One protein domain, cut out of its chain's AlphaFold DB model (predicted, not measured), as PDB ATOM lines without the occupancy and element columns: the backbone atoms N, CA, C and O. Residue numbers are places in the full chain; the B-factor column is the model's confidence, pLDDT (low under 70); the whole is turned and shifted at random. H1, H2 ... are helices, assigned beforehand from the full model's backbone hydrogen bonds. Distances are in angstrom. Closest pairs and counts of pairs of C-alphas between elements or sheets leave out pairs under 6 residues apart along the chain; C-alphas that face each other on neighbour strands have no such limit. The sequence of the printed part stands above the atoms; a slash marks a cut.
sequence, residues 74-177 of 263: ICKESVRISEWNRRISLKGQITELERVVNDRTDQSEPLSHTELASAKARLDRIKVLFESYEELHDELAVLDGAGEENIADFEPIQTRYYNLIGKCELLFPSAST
ATOM      1  N   ILE A  74     102.707 102.269  80.357       53.56
ATOM      2  CA  ILE A  74     102.120 102.415  81.698       53.56
ATOM      3  C   ILE A  74     101.976 101.068  82.388       53.56
ATOM      4  O   ILE A  74     102.271 100.970  83.577       53.56
ATOM      5  N   CYS A  75     101.583 100.030  81.643       62.38
ATOM      6  CA  CYS A  75     101.546  98.663  82.153       62.38
ATOM      7  C   CYS A  75     102.918  98.276  82.727       62.38
ATOM      8  O   CYS A  75     103.023  97.913  83.894       62.38
ATOM      9  N   LYS A  76     103.991  98.527  81.974       68.00
ATOM     10  CA  LYS A  76     105.362  98.225  82.389       68.00
ATOM     11  C   LYS A  76     105.844  98.979  83.631       68.00
ATOM     12  O   LYS A  76     106.425  98.373  84.528       68.00
ATOM     13  N   GLU A  77     105.612 100.288  83.713       70.50
ATOM     14  CA  GLU A  77     106.019 101.060  84.897       70.50
ATOM     15  C   GLU A  77     105.179 100.694  86.134       70.50
ATOM     16  O   GLU A  77     105.705 100.617  87.242       70.50
ATOM     17  N   SER A  78     103.891 100.389  85.950       72.56
ATOM     18  CA  SER A  78     103.012  99.914  87.025       72.56
ATOM     19  C   SER A  78     103.485  98.581  87.615       72.56
ATOM     20  O   SER A  78     103.494  98.407  88.840       72.56
ATOM     21  N   VAL A  79     103.913  97.647  86.762       76.38
ATOM     22  CA  VAL A  79     104.481  96.361  87.193       76.38
ATOM     23  C   VAL A  79     105.800  96.591  87.932       76.38
ATOM     24  O   VAL A  79     105.990  96.047  89.015       76.38
ATOM     25  N   ARG A  80     106.663  97.490  87.441       76.62
ATOM     26  CA  ARG A  80     107.941  97.832  88.092       76.62
ATOM     27  C   ARG A  80     107.761  98.395  89.500       76.62
ATOM     28  O   ARG A  80     108.469  98.004  90.424       76.62
ATOM     29  N   ILE A  81     106.784  99.281  89.688       75.56
ATOM     30  CA  ILE A  81     106.442  99.822  91.011       75.56
ATOM     31  C   ILE A  81     105.928  98.708  91.937       75.56
ATOM     32  O   ILE A  81     106.253  98.678  93.128       75.56
ATOM     33  N   SER A  82     105.121  97.794  91.403       75.88
ATOM     34  CA  SER A  82     104.558  96.676  92.164       75.88
ATOM     35  C   SER A  82     105.638  95.679  92.591       75.88
ATOM     36  O   SER A  82     105.674  95.302  93.766       75.88
ATOM     37  N   GLU A  83     106.549  95.316  91.682       85.31
ATOM     38  CA  GLU A  83     107.710  94.459  91.960       85.31
ATOM     39  C   GLU A  83     108.564  95.074  93.065       85.31
ATOM     40  O   GLU A  83     108.831  94.420  94.073       85.31
ATOM     41  N   TRP A  84     108.876  96.368  92.957       81.06
ATOM     42  CA  TRP A  84     109.717  97.060  93.928       81.06
ATOM     43  C   TRP A  84     109.089  97.095  95.327       81.06
ATOM     44  O   TRP A  84     109.746  96.795  96.330       81.06
ATOM     45  N   ASN A  85     107.792  97.408  95.416       77.00
ATOM     46  CA  ASN A  85     107.064  97.382  96.687       77.00
ATOM     47  C   ASN A  85     107.078  95.977  97.302       77.00
ATOM     48  O   ASN A  85     107.258  95.816  98.517       77.00
ATOM     49  N   ARG A  86     106.913  94.947  96.463       84.06
ATOM     50  CA  ARG A  86     106.942  93.555  96.900       84.06
ATOM     51  C   ARG A  86     108.337  93.153  97.382       84.06
ATOM     52  O   ARG A  86     108.446  92.585  98.469       84.06
ATOM     53  N   ARG A  87     109.383  93.535  96.649       85.19
ATOM     54  CA  ARG A  87     110.799  93.338  96.979       85.19
ATOM     55  C   ARG A  87     111.144  93.891  98.358       85.19
ATOM     56  O   ARG A  87     111.754  93.197  99.171       85.19
ATOM     57  N   ILE A  88     110.735  95.127  98.647       80.19
ATOM     58  CA  ILE A  88     110.995  95.780  99.939       80.19
ATOM     59  C   ILE A  88     110.274  95.066 101.073       80.19
ATOM     60  O   ILE A  88     110.882  94.778 102.106       80.19
ATOM     61  N   SER A  89     108.990  94.756 100.880       81.88
ATOM     62  CA  SER A  89     108.204  94.041 101.887       81.88
ATOM     63  C   SER A  89     108.825  92.678 102.209       81.88
ATOM     64  O   SER A  89     109.030  92.350 103.378       81.88
ATOM     65  N   LEU A  90     109.196  91.926 101.170       87.69
ATOM     66  CA  LEU A  90     109.834  90.620 101.281       87.69
ATOM     67  C   LEU A  90     111.180  90.707 102.013       87.69
ATOM     68  O   LEU A  90     111.382  89.989 102.991       87.69
ATOM     69  N   LYS A  91     112.070  91.621 101.610       85.94
ATOM     70  CA  LYS A  91     113.364  91.846 102.280       85.94
ATOM     71  C   LYS A  91     113.200  92.165 103.763       85.94
ATOM     72  O   LYS A  91     113.944  91.631 104.589       85.94
ATOM     73  N   GLY A  92     112.230  93.013 104.107       81.62
ATOM     74  CA  GLY A  92     111.917  93.349 105.493       81.62
ATOM     75  C   GLY A  92     111.485  92.124 106.300       81.62
ATOM     76  O   GLY A  92     112.028  91.875 107.374       81.62
ATOM     77  N   GLN A  93     110.563  91.318 105.764       89.12
ATOM     78  CA  GLN A  93     110.070  90.121 106.456       89.12
ATOM     79  C   GLN A  93     111.120  89.014 106.575       89.12
ATOM     80  O   GLN A  93     111.229  88.406 107.640       89.12
ATOM     81  N   ILE A  94     111.920  88.788 105.528       90.38
ATOM     82  CA  ILE A  94     113.058  87.858 105.565       90.38
ATOM     83  C   ILE A  94     114.026  88.272 106.671       90.38
ATOM     84  O   ILE A  94     114.365  87.449 107.509       90.38
ATOM     85  N   THR A  95     114.416  89.548 106.725       90.25
ATOM     86  CA  THR A  95     115.372  90.048 107.730       90.25
ATOM     87  C   THR A  95     114.839  89.885 109.155       90.25
ATOM     88  O   THR A  95     115.569  89.475 110.055       90.25
ATOM     89  N   GLU A  96     113.554  90.170 109.371       88.69
ATOM     90  CA  GLU A  96     112.919  90.014 110.679       88.69
ATOM     91  C   GLU A  96     112.869  88.543 111.123       88.69
ATOM     92  O   GLU A  96     113.174  88.238 112.277       88.69
ATOM     93  N   LEU A  97     112.523  87.613 110.225       89.12
ATOM     94  CA  LEU A  97     112.499  86.186 110.554       89.12
ATOM     95  C   LEU A  97     113.914  85.605 110.698       89.12
ATOM     96  O   LEU A  97     114.159  84.842 111.628       89.12
ATOM     97  N   GLU A  98     114.862  86.011 109.850       89.38
ATOM     98  CA  GLU A  98     116.284  85.684 109.995       89.38
ATOM     99  C   GLU A  98     116.810  86.113 111.364       89.38
ATOM    100  O   GLU A  98     117.560  85.360 111.973       89.38
ATOM    101  N   ARG A  99     116.407  87.280 111.883       86.69
ATOM    102  CA  ARG A  99     116.805  87.716 113.227       86.69
ATOM    103  C   ARG A  99     116.300  86.756 114.300       86.69
ATOM    104  O   ARG A  99     117.073  86.359 115.161       86.69
ATOM    105  N   VAL A 100     115.030  86.357 114.224       83.12
ATOM    106  CA  VAL A 100     114.423  85.401 115.170       83.12
ATOM    107  C   VAL A 100     115.112  84.034 115.109       83.12
ATOM    108  O   VAL A 100     115.312  83.399 116.140       83.12
ATOM    109  N   VAL A 101     115.486  83.589 113.909       83.06
ATOM    110  CA  VAL A 101     116.098  82.276 113.667       83.06
ATOM    111  C   VAL A 101     117.597  82.258 114.007       83.06
ATOM    112  O   VAL A 101     118.063  81.312 114.634       83.06
ATOM    113  N   ASN A 102     118.357  83.292 113.628       79.94
ATOM    114  CA  ASN A 102     119.818  83.338 113.780       79.94
ATOM    115  C   ASN A 102     120.272  83.741 115.197       79.94
ATOM    116  O   ASN A 102     121.282  83.221 115.661       79.94
ATOM    117  N   ASP A 103     119.540  84.611 115.907       67.06
ATOM    118  CA  ASP A 103     119.844  84.995 117.308       67.06
ATOM    119  C   ASP A 103     119.794  83.792 118.275       67.06
ATOM    120  O   ASP A 103     120.266  83.845 119.409       67.06
ATOM    121  N   ARG A 104     119.216  82.677 117.817       61.78
ATOM    122  CA  ARG A 104     118.986  81.461 118.597       61.78
ATOM    123  C   ARG A 104     119.919  80.306 118.239       61.78
ATOM    124  O   ARG A 104     119.947  79.335 118.983       61.78
ATOM    125  N   THR A 105     120.724  80.413 117.177       55.22
ATOM    126  CA  THR A 105     121.774  79.415 116.878       55.22
ATOM    127  C   THR A 105     122.838  79.332 117.983       55.22
ATOM    128  O   THR A 105     123.463  78.288 118.138       55.22
ATOM    129  N   ASP A 106     122.986  80.395 118.783       55.22
ATOM    130  CA  ASP A 106     123.961  80.496 119.879       55.22
ATOM    131  C   ASP A 106     123.358  80.246 121.279       55.22
ATOM    132  O   ASP A 106     124.086  80.229 122.273       55.22
ATOM    133  N   GLN A 107     122.037  80.048 121.393       55.88
ATOM    134  CA  GLN A 107     121.342  79.890 122.678       55.88
ATOM    135  C   GLN A 107     120.827  78.457 122.860       55.88
ATOM    136  O   GLN A 107     120.200  77.884 121.978       55.88
ATOM    137  N   SER A 108     121.090  77.867 124.029       56.44
ATOM    138  CA  SER A 108     120.832  76.450 124.325       56.44
ATOM    139  C   SER A 108     119.369  76.096 124.614       56.44
ATOM    140  O   SER A 108     119.066  74.916 124.795       56.44
ATOM    141  N   GLU A 109     118.467  77.076 124.709       62.81
ATOM    142  CA  GLU A 109     117.063  76.830 125.054       62.81
ATOM    143  C   GLU A 109     116.160  76.712 123.813       62.81
ATOM    144  O   GLU A 109     116.243  77.540 122.902       62.81
ATOM    145  N   PRO A 110     115.275  75.697 123.764       65.69
ATOM    146  CA  PRO A 110     114.332  75.524 122.667       65.69
ATOM    147  C   PRO A 110     113.302  76.662 122.636       65.69
ATOM    148  O   PRO A 110     112.835  77.119 123.679       65.69
ATOM    149  N   LEU A 111     112.909  77.081 121.428       68.19
ATOM    150  CA  LEU A 111     111.866  78.090 121.212       68.19
ATOM    151  C   LEU A 111     110.567  77.716 121.944       68.19
ATOM    152  O   LEU A 111     110.113  76.567 121.886       68.19
ATOM    153  N   SER A 112     109.924  78.705 122.568       78.12
ATOM    154  CA  SER A 112     108.589  78.527 123.139       78.12
ATOM    155  C   SER A 112     107.596  78.113 122.052       78.12
ATOM    156  O   SER A 112     107.695  78.516 120.891       78.12
ATOM    157  N   HIS A 113     106.563  77.362 122.435       76.31
ATOM    158  CA  HIS A 113     105.494  76.953 121.524       76.31
ATOM    159  C   HIS A 113     104.837  78.144 120.800       76.31
ATOM    160  O   HIS A 113     104.495  78.053 119.621       76.31
ATOM    161  N   THR A 114     104.704  79.286 121.481       81.31
ATOM    162  CA  THR A 114     104.152  80.518 120.899       81.31
ATOM    163  C   THR A 114     105.096  81.161 119.884       81.31
ATOM    164  O   THR A 114     104.645  81.672 118.858       81.31
ATOM    165  N   GLU A 115     106.403  81.110 120.136       80.81
ATOM    166  CA  GLU A 115     107.432  81.635 119.239       80.81
ATOM    167  C   GLU A 115     107.559  80.766 117.987       80.81
ATOM    168  O   GLU A 115     107.601  81.303 116.883       80.81
ATOM    169  N   LEU A 116     107.514  79.438 118.142       80.81
ATOM    170  CA  LEU A 116     107.475  78.483 117.031       80.81
ATOM    171  C   LEU A 116     106.256  78.716 116.131       80.81
ATOM    172  O   LEU A 116     106.390  78.800 114.911       80.81
ATOM    173  N   ALA A 117     105.066  78.863 116.722       83.19
ATOM    174  CA  ALA A 117     103.842  79.128 115.970       83.19
ATOM    175  C   ALA A 117     103.899  80.479 115.230       83.19
ATOM    176  O   ALA A 117     103.532  80.562 114.057       83.19
ATOM    177  N   SER A 118     104.405  81.525 115.890       85.56
ATOM    178  CA  SER A 118     104.591  82.856 115.298       85.56
ATOM    179  C   SER A 118     105.602  82.836 114.147       85.56
ATOM    180  O   SER A 118     105.332  83.374 113.073       85.56
ATOM    181  N   ALA A 119     106.745  82.174 114.332       85.88
ATOM    182  CA  ALA A 119     107.781  82.055 113.314       85.88
ATOM    183  C   ALA A 119     107.297  81.248 112.099       85.88
ATOM    184  O   ALA A 119     107.545  81.651 110.963       85.88
ATOM    185  N   LYS A 120     106.516  80.183 112.319       87.62
ATOM    186  CA  LYS A 120     105.862  79.429 111.243       87.62
ATOM    187  C   LYS A 120     104.860  80.285 110.460       87.62
ATOM    188  O   LYS A 120     104.919  80.311 109.237       87.62
ATOM    189  N   ALA A 121     104.004  81.051 111.137       88.25
ATOM    190  CA  ALA A 121     103.061  81.949 110.464       88.25
ATOM    191  C   ALA A 121     103.771  83.040 109.637       88.25
ATOM    192  O   ALA A 121     103.337  83.377 108.535       88.25
ATOM    193  N   ARG A 122     104.892  83.577 110.144       89.56
ATOM    194  CA  ARG A 122     105.751  84.512 109.397       89.56
ATOM    195  C   ARG A 122     106.375  83.842 108.170       89.56
ATOM    196  O   ARG A 122     106.385  84.450 107.104       89.56
ATOM    197  N   LEU A 123     106.844  82.599 108.297       91.88
ATOM    198  CA  LEU A 123     107.380  81.823 107.177       91.88
ATOM    199  C   LEU A 123     106.329  81.610 106.081       91.88
ATOM    200  O   LEU A 123     106.610  81.854 104.911       91.88
ATOM    201  N   ASP A 124     105.111  81.215 106.455       89.81
ATOM    202  CA  ASP A 124     104.012  81.014 105.504       89.81
ATOM    203  C   ASP A 124     103.669  82.320 104.769       89.81
ATOM    204  O   ASP A 124     103.467  82.328 103.553       89.81
ATOM    205  N   ARG A 125     103.697  83.464 105.469       90.69
ATOM    206  CA  ARG A 125     103.513  84.776 104.833       90.69
ATOM    207  C   ARG A 125     104.629  85.107 103.840       90.69
ATOM    208  O   ARG A 125     104.327  85.662 102.782       90.69
ATOM    209  N   ILE A 126     105.879  84.790 104.182       92.00
ATOM    210  CA  ILE A 126     107.051  85.004 103.323       92.00
ATOM    211  C   ILE A 126     106.956  84.156 102.051       92.00
ATOM    212  O   ILE A 126     107.251  84.682 100.984       92.00
ATOM    213  N   LYS A 127     106.480  82.904 102.128       91.81
ATOM    214  CA  LYS A 127     106.249  82.051 100.944       91.81
ATOM    215  C   LYS A 127     105.300  82.713  99.945       91.81
ATOM    216  O   LYS A 127     105.687  82.951  98.810       91.81
ATOM    217  N   VAL A 128     104.134  83.155 100.418       92.06
ATOM    218  CA  VAL A 128     103.155  83.886  99.591       92.06
ATOM    219  C   VAL A 128     103.717  85.221  99.078       92.06
ATOM    220  O   VAL A 128     103.351  85.703  98.003       92.06
ATOM    221  N   LEU A 129     104.580  85.886  99.860       84.62
ATOM    222  CA  LEU A 129     105.236  87.105  99.392       84.62
ATOM    223  C   LEU A 129     106.187  86.836  98.231       84.62
ATOM    224  O   LEU A 129     106.173  87.623  97.287       84.62
ATOM    225  N   PHE A 130     106.978  85.772  98.349       91.50
ATOM    226  CA  PHE A 130     107.996  85.361  97.396       91.50
ATOM    227  C   PHE A 130     107.387  84.892  96.072       91.50
ATOM    228  O   PHE A 130     107.813  85.368  95.032       91.50
ATOM    229  N   GLU A 131     106.323  84.088  96.102       90.00
ATOM    230  CA  GLU A 131     105.619  83.645  94.884       90.00
ATOM    231  C   GLU A 131     105.145  84.835  94.039       90.00
ATOM    232  O   GLU A 131     105.487  84.965  92.870       90.00
ATOM    233  N   SER A 132     104.442  85.794  94.648       85.62
ATOM    234  CA  SER A 132     103.991  86.970  93.893       85.62
ATOM    235  C   SER A 132     105.107  87.991  93.615       85.62
ATOM    236  O   SER A 132     104.905  88.913  92.828       85.62
ATOM    237  N   TYR A 133     106.275  87.861  94.250       87.12
ATOM    238  CA  TYR A 133     107.476  88.582  93.828       87.12
ATOM    239  C   TYR A 133     108.035  87.990  92.530       87.12
ATOM    240  O   TYR A 133     108.296  88.747  91.600       87.12
ATOM    241  N   GLU A 134     108.148  86.659  92.461       88.62
ATOM    242  CA  GLU A 134     108.552  85.912  91.263       88.62
ATOM    243  C   GLU A 134     107.632  86.203  90.075       88.62
ATOM    244  O   GLU A 134     108.125  86.567  89.015       88.62
ATOM    245  N   GLU A 135     106.311  86.177  90.263       87.31
ATOM    246  CA  GLU A 135     105.351  86.493  89.190       87.31
ATOM    247  C   GLU A 135     105.585  87.883  88.573       87.31
ATOM    248  O   GLU A 135     105.606  88.039  87.352       87.31
ATOM    249  N   LEU A 136     105.784  88.903  89.417       83.56
ATOM    250  CA  LEU A 136     106.052  90.273  88.964       83.56
ATOM    251  C   LEU A 136     107.431  90.391  88.307       83.56
ATOM    252  O   LEU A 136     107.609  91.179  87.377       83.56
ATOM    253  N   HIS A 137     108.407  89.624  88.792       84.81
ATOM    254  CA  HIS A 137     109.744  89.576  88.223       84.81
ATOM    255  C   HIS A 137     109.736  88.961  86.817       84.81
ATOM    256  O   HIS A 137     110.301  89.542  85.889       84.81
ATOM    257  N   ASP A 138     109.032  87.844  86.640       84.62
ATOM    258  CA  ASP A 138     108.862  87.174  85.350       84.62
ATOM    259  C   ASP A 138     108.097  88.059  84.358       84.62
ATOM    260  O   ASP A 138     108.494  88.188  83.196       84.62
ATOM    261  N   GLU A 139     107.044  88.747  84.816       83.75
ATOM    262  CA  GLU A 139     106.313  89.723  84.003       83.75
ATOM    263  C   GLU A 139     107.242  90.848  83.515       83.75
ATOM    264  O   GLU A 139     107.246  91.193  82.328       83.75
ATOM    265  N   LEU A 140     108.100  91.384  84.390       80.50
ATOM    266  CA  LEU A 140     109.105  92.371  83.994       80.50
ATOM    267  C   LEU A 140     110.152  91.799  83.047       80.50
ATOM    268  O   LEU A 140     110.551  92.501  82.123       80.50
ATOM    269  N   ALA A 141     110.589  90.552  83.221       81.50
ATOM    270  CA  ALA A 141     111.549  89.919  82.322       81.50
ATOM    271  C   ALA A 141     111.004  89.823  80.884       81.50
ATOM    272  O   ALA A 141     111.740  90.078  79.922       81.50
ATOM    273  N   VAL A 142     109.702  89.540  80.738       82.12
ATOM    274  CA  VAL A 142     108.995  89.550  79.448       82.12
ATOM    275  C   VAL A 142     108.892  90.970  78.878       82.12
ATOM    276  O   VAL A 142     109.145  91.174  77.690       82.12
ATOM    277  N   LEU A 143     108.559  91.967  79.707       74.81
ATOM    278  CA  LEU A 143     108.364  93.360  79.274       74.81
ATOM    279  C   LEU A 143     109.671  94.128  78.998       74.81
ATOM    280  O   LEU A 143     109.692  95.039  78.163       74.81
ATOM    281  N   ASP A 144     110.747  93.842  79.733       72.81
ATOM    282  CA  ASP A 144     112.080  94.442  79.572       72.81
ATOM    283  C   ASP A 144     112.923  93.733  78.506       72.81
ATOM    284  O   ASP A 144     113.839  94.356  77.972       72.81
ATOM    285  N   GLY A 145     112.569  92.499  78.132       64.31
ATOM    286  CA  GLY A 145     113.289  91.705  77.143       64.31
ATOM    287  C   GLY A 145     114.676  91.320  77.647       64.31
ATOM    288  O   GLY A 145     115.639  92.002  77.336       64.31
ATOM    289  N   ALA A 146     114.774  90.241  78.433       54.78
ATOM    290  CA  ALA A 146     116.020  89.572  78.854       54.78
ATOM    291  C   ALA A 146     117.228  90.494  79.173       54.78
ATOM    292  O   ALA A 146     118.371  90.171  78.852       54.78
ATOM    293  N   GLY A 147     116.989  91.663  79.775       54.16
ATOM    294  CA  GLY A 147     118.043  92.597  80.162       54.16
ATOM    295  C   GLY A 147     118.711  92.181  81.476       54.16
ATOM    296  O   GLY A 147     118.027  91.868  82.449       54.16
ATOM    297  N   GLU A 148     120.045  92.239  81.525       51.06
ATOM    298  CA  GLU A 148     120.877  91.844  82.679       51.06
ATOM    299  C   GLU A 148     120.554  92.600  83.989       51.06
ATOM    300  O   GLU A 148     120.813  92.084  85.076       51.06
ATOM    301  N   GLU A 149     119.964  93.803  83.916       53.19
ATOM    302  CA  GLU A 149     119.714  94.673  85.082       53.19
ATOM    303  C   GLU A 149     118.641  94.108  86.044       53.19
ATOM    304  O   GLU A 149     118.721  94.369  87.242       53.19
ATOM    305  N   ASN A 150     117.688  93.291  85.561       56.88
ATOM    306  CA  ASN A 150     116.674  92.651  86.418       56.88
ATOM    307  C   ASN A 150     117.243  91.439  87.186       56.88
ATOM    308  O   ASN A 150     116.926  91.243  88.357       56.88
ATOM    309  N   ILE A 151     118.146  90.664  86.580       55.78
ATOM    310  CA  ILE A 151     118.636  89.384  87.129       55.78
ATOM    311  C   ILE A 151     119.513  89.592  88.378       55.78
ATOM    312  O   ILE A 151     119.436  88.830  89.343       55.78
ATOM    313  N   ALA A 152     120.328  90.651  88.392       61.94
ATOM    314  CA  ALA A 152     121.344  90.865  89.427       61.94
ATOM    315  C   ALA A 152     120.770  91.097  90.841       61.94
ATOM    316  O   ALA A 152     121.424  90.791  91.839       61.94
ATOM    317  N   ASP A 153     119.556  91.642  90.935       69.00
ATOM    318  CA  ASP A 153     118.917  92.002  92.203       69.00
ATOM    319  C   ASP A 153     117.978  90.900  92.746       69.00
ATOM    320  O   ASP A 153     117.611  90.960  93.929       69.00
ATOM    321  N   PHE A 154     117.624  89.911  91.913       78.88
ATOM    322  CA  PHE A 154     116.716  88.801  92.224       78.88
ATOM    323  C   PHE A 154     117.442  87.628  92.905       78.88
ATOM    324  O   PHE A 154     117.059  87.215  94.004       78.88
ATOM    325  N   GLU A 155     118.554  87.170  92.319       82.38
ATOM    326  CA  GLU A 155     119.365  86.038  92.807       82.38
ATOM    327  C   GLU A 155     119.732  86.137  94.308       82.38
ATOM    328  O   GLU A 155     119.553  85.163  95.052       82.38
ATOM    329  N   PRO A 156     120.167  87.303  94.843       86.06
ATOM    330  CA  PRO A 156     120.507  87.415  96.261       86.06
ATOM    331  C   PRO A 156     119.291  87.268  97.187       86.06
ATOM    332  O   PRO A 156     119.419  86.784  98.314       86.06
ATOM    333  N   ILE A 157     118.109  87.703  96.743       85.69
ATOM    334  CA  ILE A 157     116.866  87.593  97.518       85.69
ATOM    335  C   ILE A 157     116.395  86.143  97.523       85.69
ATOM    336  O   ILE A 157     116.059  85.621  98.588       85.69
ATOM    337  N   GLN A 158     116.434  85.491  96.363       88.62
ATOM    338  CA  GLN A 158     116.088  84.084  96.205       88.62
ATOM    339  C   GLN A 158     116.994  83.187  97.064       88.62
ATOM    340  O   GLN A 158     116.507  82.356  97.833       88.62
ATOM    341  N   THR A 159     118.305  83.438  97.054       89.75
ATOM    342  CA  THR A 159     119.265  82.738  97.921       89.75
ATOM    343  C   THR A 159     118.929  82.901  99.409       89.75
ATOM    344  O   THR A 159     118.932  81.925 100.164       89.75
ATOM    345  N   ARG A 160     118.621  84.124  99.870       91.12
ATOM    346  CA  ARG A 160     118.232  84.362 101.276       91.12
ATOM    347  C   ARG A 160     116.940  83.641 101.644       91.12
ATOM    348  O   ARG A 160     116.872  83.028 102.708       91.12
ATOM    349  N   TYR A 161     115.948  83.677 100.760       91.94
ATOM    350  CA  TYR A 161     114.673  82.992 100.940       91.94
ATOM    351  C   TYR A 161     114.849  81.477 101.124       91.94
ATOM    352  O   TYR A 161     114.395  80.932 102.134       91.94
ATOM    353  N   TYR A 162     115.569  80.802 100.221       89.75
ATOM    354  CA  TYR A 162     115.763  79.351 100.310       89.75
ATOM    355  C   TYR A 162     116.578  78.938 101.537       89.75
ATOM    356  O   TYR A 162     116.222  77.981 102.228       89.75
ATOM    357  N   ASN A 163     117.621  79.700 101.877       89.44
ATOM    358  CA  ASN A 163     118.392  79.465 103.097       89.44
ATOM    359  C   ASN A 163     117.532  79.606 104.361       89.44
ATOM    360  O   ASN A 163     117.683  78.832 105.307       89.44
ATOM    361  N   LEU A 164     116.628  80.588 104.389       88.81
ATOM    362  CA  LEU A 164     115.723  80.806 105.511       88.81
ATOM    363  C   LEU A 164     114.707  79.669 105.652       88.81
ATOM    364  O   LEU A 164     114.517  79.178 106.763       88.81
ATOM    365  N   ILE A 165     114.103  79.210 104.549       89.00
ATOM    366  CA  ILE A 165     113.207  78.045 104.563       89.00
ATOM    367  C   ILE A 165     113.930  76.821 105.104       89.00
ATOM    368  O   ILE A 165     113.431  76.211 106.046       89.00
ATOM    369  N   GLY A 166     115.119  76.504 104.583       85.00
ATOM    370  CA  GLY A 166     115.882  75.343 105.040       85.00
ATOM    371  C   GLY A 166     116.181  75.401 106.542       85.00
ATOM    372  O   GLY A 166     115.963  74.428 107.260       85.00
ATOM    373  N   LYS A 167     116.594  76.567 107.057       85.19
ATOM    374  CA  LYS A 167     116.792  76.767 108.504       85.19
ATOM    375  C   LYS A 167     115.503  76.571 109.297       85.19
ATOM    376  O   LYS A 167     115.507  75.915 110.336       85.19
ATOM    377  N   CYS A 168     114.401  77.134 108.819       84.94
ATOM    378  CA  CYS A 168     113.104  76.997 109.459       84.94
ATOM    379  C   CYS A 168     112.607  75.546 109.467       84.94
ATOM    380  O   CYS A 168     112.088  75.103 110.482       84.94
ATOM    381  N   GLU A 169     112.790  74.779 108.396       81.94
ATOM    382  CA  GLU A 169     112.388  73.367 108.343       81.94
ATOM    383  C   GLU A 169     113.164  72.495 109.339       81.94
ATOM    384  O   GLU A 169     112.590  71.583 109.934       81.94
ATOM    385  N   LEU A 170     114.434  72.824 109.597       78.56
ATOM    386  CA  LEU A 170     115.227  72.183 110.650       78.56
ATOM    387  C   LEU A 170     114.727  72.540 112.062       78.56
ATOM    388  O   LEU A 170     114.774  71.698 112.958       78.56
ATOM    389  N   LEU A 171     114.232  73.766 112.264       75.88
ATOM    390  CA  LEU A 171     113.685  74.238 113.546       75.88
ATOM    391  C   LEU A 171     112.225  73.831 113.781       75.88
ATOM    392  O   LEU A 171     111.783  73.755 114.927       75.88
ATOM    393  N   PHE A 172     111.479  73.561 112.712       73.94
ATOM    394  CA  PHE A 172     110.085  73.131 112.730       73.94
ATOM    395  C   PHE A 172     109.970  71.687 112.232       73.94
ATOM    396  O   PHE A 172     109.318  71.453 111.208       73.94
ATOM    397  N   PRO A 173     110.571  70.694 112.918       58.28
ATOM    398  CA  PRO A 173     110.440  69.313 112.498       58.28
ATOM    399  C   PRO A 173     108.953  68.970 112.420       58.28
ATOM    400  O   PRO A 173     108.222  69.038 113.413       58.28
ATOM    401  N   SER A 174     108.496  68.615 111.218       51.19
ATOM    402  CA  SER A 174     107.171  68.029 111.040       51.19
ATOM    403  C   SER A 174     107.035  66.869 112.026       51.19
ATOM    404  O   SER A 174     108.007  66.159 112.281       51.19
ATOM    405  N   ALA A 175     105.849  66.664 112.605       46.62
ATOM    406  CA  ALA A 175     105.610  65.659 113.653       46.62
ATOM    407  C   ALA A 175     106.067  64.219 113.278       46.62
ATOM    408  O   ALA A 175     106.177  63.347 114.140       46.62
ATOM    409  N   SER A 176     106.375  63.977 112.002       44.56
ATOM    410  CA  SER A 176     107.063  62.812 111.439       44.56
ATOM    411  C   SER A 176     108.500  62.590 111.956       44.56
ATOM    412  O   SER A 176     108.918  61.442 112.069       44.56
ATOM    413  N   THR A 177     109.248  63.645 112.298       42.25
ATOM    414  CA  THR A 177     110.695  63.595 112.609       42.25
ATOM    415  C   THR A 177     110.989  63.338 114.095       42.25
ATOM    416  O   THR A 177     112.018  62.762 114.442       42.25
TER     417      THR A 177
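What this domain is: This is residues 74 to 177 of the 263 residues of an uncharacterized protein of Trichogramma brassicae (UniProt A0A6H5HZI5). What is the shape? Three long helices, H1, H2 and H3, make an up-and-down bundle, each running against the one before, in a rod spanning 51 by 25 by 21 A; residues 103 to 109 stick out at one end. What is printed? The 104 residues are all helix in class with no named strand, loose, with a radius of gyration of the C-alphas of 16.3 A.

Where its parts are: Where are the helices? From first to last C-alpha, H1, residues 74 to 102, is 41.3 A; H2, residues 113 to 144, 45.9 A; H3, residues 148 to 171, 36.3 A. Where are the anchors? C-alpha 74 is at (102.120, 102.415, 81.698), C-alpha 171 at (113.685, 74.238, 113.546).

How they stand to each other: How do H1 and H2 stand? This hairpin touches, closest at C-alphas Glu 83 and Leu 136, 5.4 A, opposite ways at a shallow tilt of 28 degrees. And H3? It touches H2 as a hairpin, closest at C-alphas Ala 141 and Asn 150, 7.1 A, at a shallow 20 degrees. With residues 157 to 168 alone it touches H1, closest at C-alphas Glu 98 and Leu 164, 6.6 A, the same way at 33 degrees, only just short of steep. Are O i to N i+4 pairs within hydrogen-bond range? Every one in H1, 26 of 28 in H2, 14 of 20 in H3.

The domain as a whole: How long is it? The farthest C-alphas, Ile 74 and Ser 108, are 53.3 A apart; the printed part has no cut and no long link. Where is pLDDT under 70? At residues 74 to 76, 103 to 111, 145 to 153 and 173 to 177.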